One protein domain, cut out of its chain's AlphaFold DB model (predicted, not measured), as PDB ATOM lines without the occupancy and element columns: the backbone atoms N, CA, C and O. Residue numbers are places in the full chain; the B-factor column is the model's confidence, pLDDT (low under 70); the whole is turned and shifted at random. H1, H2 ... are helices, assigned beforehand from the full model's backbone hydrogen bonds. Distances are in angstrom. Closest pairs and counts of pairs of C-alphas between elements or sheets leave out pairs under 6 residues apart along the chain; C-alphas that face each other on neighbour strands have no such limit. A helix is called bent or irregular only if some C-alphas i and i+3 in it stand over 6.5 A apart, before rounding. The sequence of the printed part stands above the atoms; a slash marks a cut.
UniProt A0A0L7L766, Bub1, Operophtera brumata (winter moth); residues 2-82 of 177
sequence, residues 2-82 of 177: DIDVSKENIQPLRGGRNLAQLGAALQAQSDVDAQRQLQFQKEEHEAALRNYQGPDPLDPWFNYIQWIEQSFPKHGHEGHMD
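This is residues 2 to 82 of the 177 residues of the protein "Bub1" of Operophtera brumata (winter moth) (UniProt A0A0L7L766). A long helical hairpin, H2 and H3, runs most of the length of this domain, with the short helix H1 set steeply across its open end, where H2 begins and H3 ends. After H3 the chain turns back through a tight link into the short, irregular H4, which runs opposite to H3 and only just touches it, while residues 2 to 18 form a long stretch with no named element before H1. The printed part has 81 residues with four named helices, H1, H2, H3 and H4 in chain order, and no named strand; the class is all helix. It is only just compact, close to loose, with a radius of gyration of the C-alphas of 13.8 A, and it spans 45 by 30 by 23 A.

The longest helix, H2, residues 32 to 50, forms a helical hairpin with H3, residues 58 to 71. They touch at a shallow tilt of 15 degrees, opposite ways, and their closest C-alphas, those of Leu 49 and Pro 60, are 5.6 A apart. With residues 34 to 38 alone, H2 touches H1, residues 19 to 27, at a steep tilt of 59 degrees; the closest C-alphas, of Gln 27 and Ala 34, are 6.2 A apart. H3 touches H1 with residues 70 to 71 alone, also at a steep tilt of 59 degrees; the closest C-alphas, of Ala 25 and Ser 71, are 5.2 A apart. H3 is the hub, touching three helices. The third is H4, residues 75 to 82, and these two form a second helical hairpin. They only just touch, with 3 pairs of C-alphas within 8 A, at a shallow tilt of 8 degrees, opposite ways; the closest C-alphas are those of Ile 65 and Met 81, 7.1 A apart. H4 is apart from H1 and from H2. In H1, H2 and H3 every O i to N i+4 pair is within hydrogen-bond range; in H4, 2 of 4 are.

H2 is 26.8 A long, from C-alpha 32 at (-15.278, 145.162, 382.571) to C-alpha 50 at (-5.118, 165.730, 368.663). H3, residues 58 to 71, measures 20.0 A. H1, residues 19 to 27, measures 12.0 A and begins at C-alpha 19 at (1.796, 150.182, 391.545). H4, residues 75 to 82, measures 11.0 A and ends at C-alpha 82 at (6.917, 150.771, 369.326); it is irregular, with C-alphas 76 and 79 8.3 A apart.

The two C-alphas farthest apart, those of Asp 2 and Pro 55, are 45.0 A apart. The printed part has no cut. The links H1 to H2 and H3 to H4 are tight, and the link H2 to H3 is short. The mean pLDDT of the printed part is 78.5; residues 2 to 12, 14 to 15 and 73 to 79 are under 70.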
ATOM      1  N   ASP A   2      -4.288 136.716 395.022       38.19
ATOM      2  CA  ASP A   2      -3.018 136.442 394.341       38.19
ATOM      3  C   ASP A   2      -2.395 137.499 393.422       38.19
ATOM      4  O   ASP A   2      -2.346 137.361 392.201       38.19
ATOM      5  N   ILE A   3      -1.732 138.474 394.053       44.56
ATOM      6  CA  ILE A   3      -0.634 139.233 393.429       44.56
ATOM      7  C   ILE A   3       0.464 138.271 392.915       44.56
ATOM      8  O   ILE A   3       1.190 138.620 391.991       44.56
ATOM      9  N   ASP A   4       0.567 137.053 393.461       42.84
ATOM     10  CA  ASP A   4       1.591 136.067 393.093       42.84
ATOM     11  C   ASP A   4       1.435 135.453 391.694       42.84
ATOM     12  O   ASP A   4       2.446 135.220 391.039       42.84
ATOM     13  N   VAL A   5       0.217 135.266 391.169       45.22
ATOM     14  CA  VAL A   5       0.026 134.627 389.844       45.22
ATOM     15  C   VAL A   5       0.321 135.600 388.690       45.22
ATOM     16  O   VAL A   5       0.604 135.192 387.566       45.22
ATOM     17  N   SER A   6       0.315 136.909 388.958       49.22
ATOM     18  CA  SER A   6       0.590 137.934 387.940       49.22
ATOM     19  C   SER A   6       2.069 138.322 387.836       49.22
ATOM     20  O   SER A   6       2.426 139.038 386.904       49.22
ATOM     21  N   LYS A   7       2.938 137.861 388.749       47.72
ATOM     22  CA  LYS A   7       4.363 138.245 388.785       47.72
ATOM     23  C   LYS A   7       5.181 137.710 387.612       47.72
ATOM     24  O   LYS A   7       6.128 138.374 387.208       47.72
ATOM     25  N   GLU A   8       4.806 136.571 387.033       48.38
ATOM     26  CA  GLU A   8       5.602 135.926 385.974       48.38
ATOM     27  C   GLU A   8       5.543 136.647 384.612       48.38
ATOM     28  O   GLU A   8       6.320 136.324 383.722       48.38
ATOM     29  N   ASN A   9       4.669 137.651 384.438       55.72
ATOM     30  CA  ASN A   9       4.441 138.317 383.145       55.72
ATOM     31  C   ASN A   9       4.572 139.852 383.180       55.72
ATOM     32  O   ASN A   9       4.090 140.528 382.270       55.72
ATOM     33  N   ILE A  10       5.169 140.418 384.232       64.19
ATOM     34  CA  ILE A  10       5.337 141.871 384.382       64.19
ATOM     35  C   ILE A  10       6.732 142.263 383.890       64.19
ATOM     36  O   ILE A  10       7.729 141.937 384.528       64.19
ATOM     37  N   GLN A  11       6.811 143.003 382.780       68.00
ATOM     38  CA  GLN A  11       8.095 143.487 382.256       68.00
ATOM     39  C   GLN A  11       8.763 144.459 383.252       68.00
ATOM     40  O   GLN A  11       8.113 145.427 383.666       68.00
ATOM     41  N   PRO A  12      10.034 144.262 383.644       67.31
ATOM     42  CA  PRO A  12      10.753 145.238 384.455       67.31
ATOM     43  C   PRO A  12      11.010 146.518 383.645       67.31
ATOM     44  O   PRO A  12      11.403 146.458 382.485       67.31
ATOM     45  N   LEU A  13      10.795 147.682 384.261       70.94
ATOM     46  CA  LEU A  13      11.060 148.988 383.649       70.94
ATOM     47  C   LEU A  13      12.275 149.629 384.318       70.94
ATOM     48  O   LEU A  13      12.332 149.664 385.548       70.94
ATOM     49  N   ARG A  14      13.197 150.213 383.538       65.31
ATOM     50  CA  ARG A  14      14.382 150.925 384.069       65.31
ATOM     51  C   ARG A  14      14.012 152.050 385.056       65.31
ATOM     52  O   ARG A  14      14.778 152.339 385.964       65.31
ATOM     53  N   GLY A  15      12.825 152.653 384.907       67.38
ATOM     54  CA  GLY A  15      12.287 153.688 385.806       67.38
ATOM     55  C   GLY A  15      11.320 153.194 386.891       67.38
ATOM     56  O   GLY A  15      10.729 154.016 387.585       67.38
ATOM     57  N   GLY A  16      11.123 151.879 387.027       75.31
ATOM     58  CA  GLY A  16      10.130 151.299 387.934       75.31
ATOM     59  C   GLY A  16       8.684 151.391 387.425       75.31
ATOM     60  O   GLY A  16       8.373 152.055 386.433       75.31
ATOM     61  N   ARG A  17       7.783 150.673 388.107       77.69
ATOM     62  CA  ARG A  17       6.343 150.653 387.811       77.69
ATOM     63  C   ARG A  17       5.549 151.419 388.855       77.69
ATOM     64  O   ARG A  17       5.782 151.277 390.053       77.69
ATOM     65  N   ASN A  18       4.548 152.155 388.398       80.19
ATOM     66  CA  ASN A  18       3.531 152.731 389.253       80.19
ATOM     67  C   ASN A  18       2.563 151.621 389.690       80.19
ATOM     68  O   ASN A  18       1.792 151.097 388.885       80.19
ATOM     69  N   LEU A  19       2.605 151.264 390.976       75.38
ATOM     70  CA  LEU A  19       1.796 150.182 391.545       75.38
ATOM     71  C   LEU A  19       0.287 150.412 391.393       75.38
ATOM     72  O   LEU A  19      -0.451 149.445 391.227       75.38
ATOM     73  N   ALA A  20      -0.172 151.666 391.417       79.50
ATOM     74  CA  ALA A  20      -1.587 151.982 391.248       79.50
ATOM     75  C   ALA A  20      -2.042 151.744 389.799       79.50
ATOM     76  O   ALA A  20      -3.065 151.098 389.575       79.50
ATOM     77  N   GLN A  21      -1.256 152.199 388.817       78.94
ATOM     78  CA  GLN A  21      -1.550 151.976 387.394       78.94
ATOM     79  C   GLN A  21      -1.429 150.498 387.017       78.94
ATOM     80  O   GLN A  21      -2.294 149.965 386.328       78.94
ATOM     81  N   LEU A  22      -0.418 149.808 387.549       78.12
ATOM     82  CA  LEU A  22      -0.275 148.365 387.397       78.12
ATOM     83  C   LEU A  22      -1.469 147.616 388.007       78.12
ATOM     84  O   LEU A  22      -1.984 146.689 387.391       78.12
ATOM     85  N   GLY A  23      -1.928 148.020 389.193       78.12
ATOM     86  CA  GLY A  23      -3.109 147.440 389.835       78.12
ATOM     87  C   GLY A  23      -4.363 147.583 388.972       78.12
ATOM     88  O   GLY A  23      -5.046 146.589 388.730       78.12
ATOM     89  N   ALA A  24      -4.613 148.782 388.440       78.69
ATOM     90  CA  ALA A  24      -5.727 149.038 387.525       78.69
ATOM     91  C   ALA A  24      -5.618 148.210 386.229       78.69
ATOM     92  O   ALA A  24      -6.599 147.614 385.784       78.69
ATOM     93  N   ALA A  25      -4.414 148.095 385.663       77.81
ATOM     94  CA  ALA A  25      -4.139 147.283 384.477       77.81
ATOM     95  C   ALA A  25      -4.371 145.780 384.692       77.81
ATOM     96  O   ALA A  25      -4.840 145.073 383.798       77.81
ATOM     97  N   LEU A  26      -4.027 145.270 385.874       79.00
ATOM     98  CA  LEU A  26      -4.275 143.877 386.238       79.00
ATOM     99  C   LEU A  26      -5.770 143.625 386.463       79.00
ATOM    100  O   LEU A  26      -6.288 142.623 385.976       79.00
ATOM    101  N   GLN A  27      -6.474 144.547 387.124       80.56
ATOM    102  CA  GLN A  27      -7.925 144.460 387.332       80.56
ATOM    103  C   GLN A  27      -8.700 144.465 386.012       80.56
ATOM    104  O   GLN A  27      -9.606 143.654 385.834       80.56
ATOM    105  N   ALA A  28      -8.293 145.291 385.046       78.38
ATOM    106  CA  ALA A  28      -8.924 145.374 383.729       78.38
ATOM    107  C   ALA A  28      -8.854 144.083 382.889       78.38
ATOM    108  O   ALA A  28      -9.530 143.988 381.869       78.38
ATOM    109  N   GLN A  29      -8.059 143.080 383.289       76.06
ATOM    110  CA  GLN A  29      -8.056 141.769 382.628       76.06
ATOM    111  C   GLN A  29      -9.270 140.910 383.001       76.06
ATOM    112  O   GLN A  29      -9.635 140.021 382.234       76.06
ATOM    113  N   SER A  30      -9.883 141.148 384.163       77.62
ATOM    114  CA  SER A  30     -11.029 140.372 384.652       77.62
ATOM    115  C   SER A  30     -12.266 141.216 384.961       77.62
ATOM    116  O   SER A  30     -13.342 140.650 385.136       77.62
ATOM    117  N   ASP A  31     -12.130 142.541 385.026       86.69
ATOM    118  CA  ASP A  31     -13.204 143.482 385.343       86.69
ATOM    119  C   ASP A  31     -13.508 144.411 384.152       86.69
ATOM    120  O   ASP A  31     -12.648 145.145 383.658       86.69
ATOM    121  N   VAL A  32     -14.766 144.380 383.704       85.25
ATOM    122  CA  VAL A  32     -15.278 145.162 382.571       85.25
ATOM    123  C   VAL A  32     -15.300 146.661 382.878       85.25
ATOM    124  O   VAL A  32     -15.057 147.467 381.977       85.25
ATOM    125  N   ASP A  33     -15.567 147.061 384.121       85.62
ATOM    126  CA  ASP A  33     -15.605 148.477 384.491       85.62
ATOM    127  C   ASP A  33     -14.189 149.062 384.536       85.62
ATOM    128  O   ASP A  33     -13.948 150.149 384.002       85.62
ATOM    129  N   ALA A  34     -13.218 148.294 385.040       81.88
ATOM    130  CA  ALA A  34     -11.803 148.656 384.961       81.88
ATOM    131  C   ALA A  34     -11.308 148.723 383.502       81.88
ATOM    132  O   ALA A  34     -10.567 149.639 383.136       81.88
ATOM    133  N   GLN A  35     -11.764 147.813 382.631       83.25
ATOM    134  CA  GLN A  35     -11.457 147.865 381.199       83.25
ATOM    135  C   GLN A  35     -12.033 149.121 380.527       83.25
ATOM    136  O   GLN A  35     -11.339 149.779 379.748       83.25
ATOM    137  N   ARG A  36     -13.280 149.494 380.843       87.31
ATOM    138  CA  ARG A  36     -13.892 150.742 380.356       87.31
ATOM    139  C   ARG A  36     -13.127 151.970 380.828       87.31
ATOM    140  O   ARG A  36     -12.936 152.893 380.044       87.31
ATOM    141  N   GLN A  37     -12.661 151.972 382.074       86.25
ATOM    142  CA  GLN A  37     -11.875 153.076 382.613       86.25
ATOM    143  C   GLN A  37     -10.538 153.245 381.877       86.25
ATOM    144  O   GLN A  37     -10.173 154.372 381.547       86.25
ATOM    145  N   LEU A  38      -9.831 152.153 381.559       84.62
ATOM    146  CA  LEU A  38      -8.609 152.223 380.747       84.62
ATOM    147  C   LEU A  38      -8.880 152.733 379.330       84.62
ATOM    148  O   LEU A  38      -8.102 153.525 378.801       84.62
ATOM    149  N   GLN A  39      -9.981 152.296 378.717       86.44
ATOM    150  CA  GLN A  39     -10.367 152.760 377.387       86.44
ATOM    151  C   GLN A  39     -10.701 154.259 377.389       86.44
ATOM    152  O   GLN A  39     -10.262 154.981 376.498       86.44
ATOM    153  N   PHE A  40     -11.399 154.740 378.419       89.88
ATOM    154  CA  PHE A  40     -11.675 156.166 378.593       89.88
ATOM    155  C   PHE A  40     -10.383 156.983 378.744       89.88
ATOM    156  O   PHE A  40     -10.190 157.961 378.031       89.88
ATOM    157  N   GLN A  41      -9.448 156.536 379.590       89.75
ATOM    158  CA  GLN A  41      -8.141 157.193 379.744       89.75
ATOM    159  C   GLN A  41      -7.358 157.241 378.426       89.75
ATOM    160  O   GLN A  41      -6.735 158.253 378.102       89.75
ATOM    161  N   LYS A  42      -7.409 156.163 377.633       89.50
ATOM    162  CA  LYS A  42      -6.798 156.132 376.300       89.50
ATOM    163  C   LYS A  42      -7.368 157.230 375.400       89.50
ATOM    164  O   LYS A  42      -6.607 157.956 374.765       89.50
ATOM    165  N   GLU A  43      -8.691 157.359 375.357       91.38
ATOM    166  CA  GLU A  43      -9.378 158.378 374.559       91.38
ATOM    167  C   GLU A  43      -9.033 159.800 375.022       91.38
ATOM    168  O   GLU A  43      -8.826 160.677 374.182       91.38
ATOM    169  N   GLU A  44      -8.887 160.027 376.331       93.56
ATOM    170  CA  GLU A  44      -8.424 161.310 376.873       93.56
ATOM    171  C   GLU A  44      -7.009 161.658 376.395       93.56
ATOM    172  O   GLU A  44      -6.772 162.781 375.943       93.56
ATOM    173  N   HIS A  45      -6.078 160.700 376.421       92.81
ATOM    174  CA  HIS A  45      -4.722 160.910 375.910       92.81
ATOM    175  C   HIS A  45      -4.698 161.175 374.396       92.81
ATOM    176  O   HIS A  45      -3.999 162.081 373.935       92.81
ATOM    177  N   GLU A  46      -5.483 160.437 373.611       91.50
ATOM    178  CA  GLU A  46      -5.582 160.646 372.162       91.50
ATOM    179  C   GLU A  46      -6.230 161.996 371.812       91.50
ATOM    180  O   GLU A  46      -5.802 162.671 370.868       91.50
ATOM    181  N   ALA A  47      -7.232 162.429 372.582       92.31
ATOM    182  CA  ALA A  47      -7.844 163.744 372.439       92.31
ATOM    183  C   ALA A  47      -6.875 164.867 372.832       92.31
ATOM    184  O   ALA A  47      -6.812 165.881 372.132       92.31
ATOM    185  N   ALA A  48      -6.096 164.678 373.902       93.56
ATOM    186  CA  ALA A  48      -5.062 165.617 374.322       93.56
ATOM    187  C   ALA A  48      -3.997 165.790 373.236       93.56
ATOM    188  O   ALA A  48      -3.629 166.919 372.936       93.56
ATOM    189  N   LEU A  49      -3.570 164.702 372.587       92.38
ATOM    190  CA  LEU A  49      -2.648 164.746 371.450       92.38
ATOM    191  C   LEU A  49      -3.231 165.481 370.240       92.38
ATOM    192  O   LEU A  49      -2.568 166.333 369.654       92.38
ATOM    193  N   ARG A  50      -4.475 165.167 369.862       91.69
ATOM    194  CA  ARG A  50      -5.118 165.730 368.663       91.69
ATOM    195  C   ARG A  50      -5.425 167.219 368.795       91.69
ATOM    196  O   ARG A  50      -5.323 167.952 367.817       91.69
ATOM    197  N   ASN A  51      -5.836 167.645 369.985       92.75
ATOM    198  CA  ASN A  51      -6.294 169.008 370.242       92.75
ATOM    199  C   ASN A  51      -5.211 169.885 370.889       92.75
ATOM    200  O   ASN A  51      -5.512 171.003 371.310       92.75
ATOM    201  N   TYR A  52      -3.967 169.401 370.991       93.69
ATOM    202  CA  TYR A  52      -2.882 170.154 371.613       93.69
ATOM    203  C   TYR A  52      -2.542 171.414 370.805       93.69
ATOM    204  O   TYR A  52      -2.236 171.345 369.616       93.69
ATOM    205  N   GLN A  53      -2.554 172.570 371.469       91.81
ATOM    206  CA  GLN A  53      -2.187 173.873 370.889       91.81
ATOM    207  C   GLN A  53      -1.155 174.622 371.750       91.81
ATOM    208  O   GLN A  53      -0.976 175.831 371.616       91.81
ATOM    209  N   GLY A  54      -0.506 173.916 372.679       92.75
ATOM    210  CA  GLY A  54       0.489 174.496 373.572       92.75
ATOM    211  C   GLY A  54       1.872 174.666 372.925       92.75
ATOM    212  O   GLY A  54       2.097 174.252 371.786       92.75
ATOM    213  N   PRO A  55       2.825 175.267 373.657       93.12
ATOM    214  CA  PRO A  55       4.174 175.533 373.156       93.12
ATOM    215  C   PRO A  55       5.086 174.295 373.116       93.12
ATOM    216  O   PRO A  55       6.095 174.323 372.407       93.12
ATOM    217  N   ASP A  56       4.743 173.234 373.857       94.38
ATOM    218  CA  ASP A  56       5.526 172.002 374.016       94.38
ATOM    219  C   ASP A  56       4.755 170.783 373.477       94.38
ATOM    220  O   ASP A  56       4.183 170.003 374.242       94.38
ATOM    221  N   PRO A  57       4.693 170.613 372.145       94.75
ATOM    222  CA  PRO A  57       4.019 169.474 371.539       94.75
ATOM    223  C   PRO A  57       4.615 168.117 371.919       94.75
ATOM    224  O   PRO A  57       3.933 167.129 371.686       94.75
ATOM    225  N   LEU A  58       5.822 168.022 372.496       95.50
ATOM    226  CA  LEU A  58       6.388 166.742 372.941       95.50
ATOM    227  C   LEU A  58       5.707 166.226 374.219       95.50
ATOM    228  O   LEU A  58       5.553 165.016 374.389       95.50
ATOM    229  N   ASP A  59       5.277 167.126 375.103       95.06
ATOM    230  CA  ASP A  59       4.678 166.781 376.394       95.06
ATOM    231  C   ASP A  59       3.498 165.789 376.315       95.06
ATOM    232  O   ASP A  59       3.563 164.734 376.956       95.06
ATOM    233  N   PRO A  60       2.442 166.023 375.505       95.00
ATOM    234  CA  PRO A  60       1.327 165.081 375.412       95.00
ATOM    235  C   PRO A  60       1.747 163.715 374.849       95.00
ATOM    236  O   PRO A  60       1.184 162.695 375.251       95.00
ATOM    237  N   TRP A  61       2.759 163.664 373.972       95.50
ATOM    238  CA  TRP A  61       3.302 162.400 373.457       95.50
ATOM    239  C   TRP A  61       4.025 161.625 374.544       95.50
ATOM    240  O   TRP A  61       3.753 160.440 374.739       95.50
ATOM    241  N   PHE A  62       4.915 162.293 375.276       94.06
ATOM    242  CA  PHE A  62       5.654 161.675 376.368       94.06
ATOM    243  C   PHE A  62       4.706 161.139 377.446       94.06
ATOM    244  O   PHE A  62       4.834 159.987 377.863       94.06
ATOM    245  N   ASN A  63       3.701 161.932 377.828       93.19
ATOM    246  CA  ASN A  63       2.694 161.535 378.808       93.19
ATOM    247  C   ASN A  63       1.874 160.327 378.339       93.19
ATOM    248  O   ASN A  63       1.644 159.409 379.128       93.19
ATOM    249  N   TYR A  64       1.479 160.277 377.061       92.75
ATOM    250  CA  TYR A  64       0.746 159.130 376.523       92.75
ATOM    251  C   TYR A  64       1.604 157.857 376.490       92.75
ATOM    252  O   TYR A  64       1.162 156.800 376.938       92.75
ATOM    253  N   ILE A  65       2.855 157.956 376.027       91.38
ATOM    254  CA  ILE A  65       3.787 156.819 375.984       91.38
ATOM    255  C   ILE A  65       4.065 156.292 377.399       91.38
ATOM    256  O   ILE A  65       4.072 155.078 377.612       91.38
ATOM    257  N   GLN A  66       4.257 157.184 378.376       89.56
ATOM    258  CA  GLN A  66       4.443 156.797 379.774       89.56
ATOM    259  C   GLN A  66       3.191 156.113 380.334       89.56
ATOM    260  O   GLN A  66       3.303 155.098 381.020       89.56
ATOM    261  N   TRP A  67       1.996 156.631 380.036       89.62
ATOM    262  CA  TRP A  67       0.747 156.011 380.470       89.62
ATOM    263  C   TRP A  67       0.576 154.599 379.894       89.62
ATOM    264  O   TRP A  67       0.245 153.686 380.651       89.62
ATOM    265  N   ILE A  68       0.864 154.388 378.604       87.31
ATOM    266  CA  ILE A  68       0.822 153.054 377.981       87.31
ATOM    267  C   ILE A  68       1.799 152.108 378.684       87.31
ATOM    268  O   ILE A  68       1.410 151.019 379.101       87.31
ATOM    269  N   GLU A  69       3.052 152.525 378.871       84.38
ATOM    270  CA  GLU A  69       4.076 151.694 379.515       84.38
ATOM    271  C   GLU A  69       3.655 151.215 380.917       84.38
ATOM    272  O   GLU A  69       3.913 150.075 381.312       84.38
ATOM    273  N   GLN A  70       2.980 152.077 381.675       83.25
ATOM    274  CA  GLN A  70       2.517 151.747 383.021       83.25
ATOM    275  C   GLN A  70       1.220 150.925 383.019       83.25
ATOM    276  O   GLN A  70       1.032 150.078 383.896       83.25
ATOM    277  N   SER A  71       0.352 151.141 382.027       82.00
ATOM    278  CA  SER A  71      -0.982 150.532 381.939       82.00
ATOM    279  C   SER A  71      -1.002 149.184 381.212       82.00
ATOM    280  O   SER A  71      -1.995 148.466 381.295       82.00
ATOM    281  N   PHE A  72       0.078 148.797 380.527       77.06
ATOM    282  CA  PHE A  72       0.160 147.526 379.800       77.06
ATOM    283  C   PHE A  72       1.383 146.711 380.250       77.06
ATOM    284  O   PHE A  72       2.477 146.856 379.712       77.06
ATOM    285  N   PRO A  73       1.235 145.841 381.272       66.94
ATOM    286  CA  PRO A  73       2.367 145.142 381.878       66.94
ATOM    287  C   PRO A  73       2.953 143.985 381.073       66.94
ATOM    288  O   PRO A  73       4.095 143.600 381.330       66.94
ATOM    289  N   LYS A  74       2.177 143.442 380.134       65.88
ATOM    290  CA  LYS A  74       2.560 142.317 379.283       65.88
ATOM    291  C   LYS A  74       3.056 142.838 377.934       65.88
ATOM    292  O   LYS A  74       2.403 143.691 377.340       65.88
ATOM    293  N   HIS A  75       4.091 142.196 377.397       54.16
ATOM    294  CA  HIS A  75       4.622 142.342 376.031       54.16
ATOM    295  C   HIS A  75       3.591 142.094 374.890       54.16
ATOM    296  O   HIS A  75       3.917 142.104 373.713       54.16
ATOM    297  N   GLY A  76       2.300 141.890 375.187       46.12
ATOM    298  CA  GLY A  76       1.263 141.586 374.187       46.12
ATOM    299  C   GLY A  76       0.824 142.761 373.300       46.12
ATOM    300  O   GLY A  76       0.074 142.546 372.351       46.12
ATOM    301  N   HIS A  77       1.272 143.989 373.587       52.88
ATOM    302  CA  HIS A  77       0.954 145.203 372.816       52.88
ATOM    303  C   HIS A  77       2.193 145.877 372.192       52.88
ATOM    304  O   HIS A  77       2.113 147.047 371.810       52.88
ATOM    305  N   GLU A  78       3.313 145.150 372.065       53.62
ATOM    306  CA  GLU A  78       4.606 145.641 371.538       53.62
ATOM    307  C   GLU A  78       4.447 146.479 370.259       53.62
ATOM    308  O   GLU A  78       4.891 147.625 370.195       53.62
ATOM    309  N   GLY A  79       3.659 145.999 369.290       59.09
ATOM    310  CA  GLY A  79       3.496 146.695 368.010       59.09
ATOM    311  C   GLY A  79       2.843 148.082 368.089       59.09
ATOM    312  O   GLY A  79       3.096 148.920 367.223       59.09
ATOM    313  N   HIS A  80       2.008 148.361 369.097       76.06
ATOM    314  CA  HIS A  80       1.374 149.678 369.230       76.06
ATOM    315  C   HIS A  80       2.298 150.683 369.920       76.06
ATOM    316  O   HIS A  80       2.371 151.836 369.501       76.06
ATOM    317  N   MET A  81       3.010 150.254 370.966       82.94
ATOM    318  CA  MET A  81       3.921 151.123 371.709       82.94
ATOM    319  C   MET A  81       5.147 151.494 370.870       82.94
ATOM    320  O   MET A  81       5.470 152.678 370.775       82.94
ATOM    321  N   ASP A  82       5.757 150.525 370.188       84.00
ATOM    322  CA  ASP A  82       6.917 150.771 369.326       84.00
ATOM    323  C   ASP A  82       6.569 151.709 368.172       84.00
ATOM    324  O   ASP A  82       7.324 152.630 367.850       84.00
TER     325      ASP A  82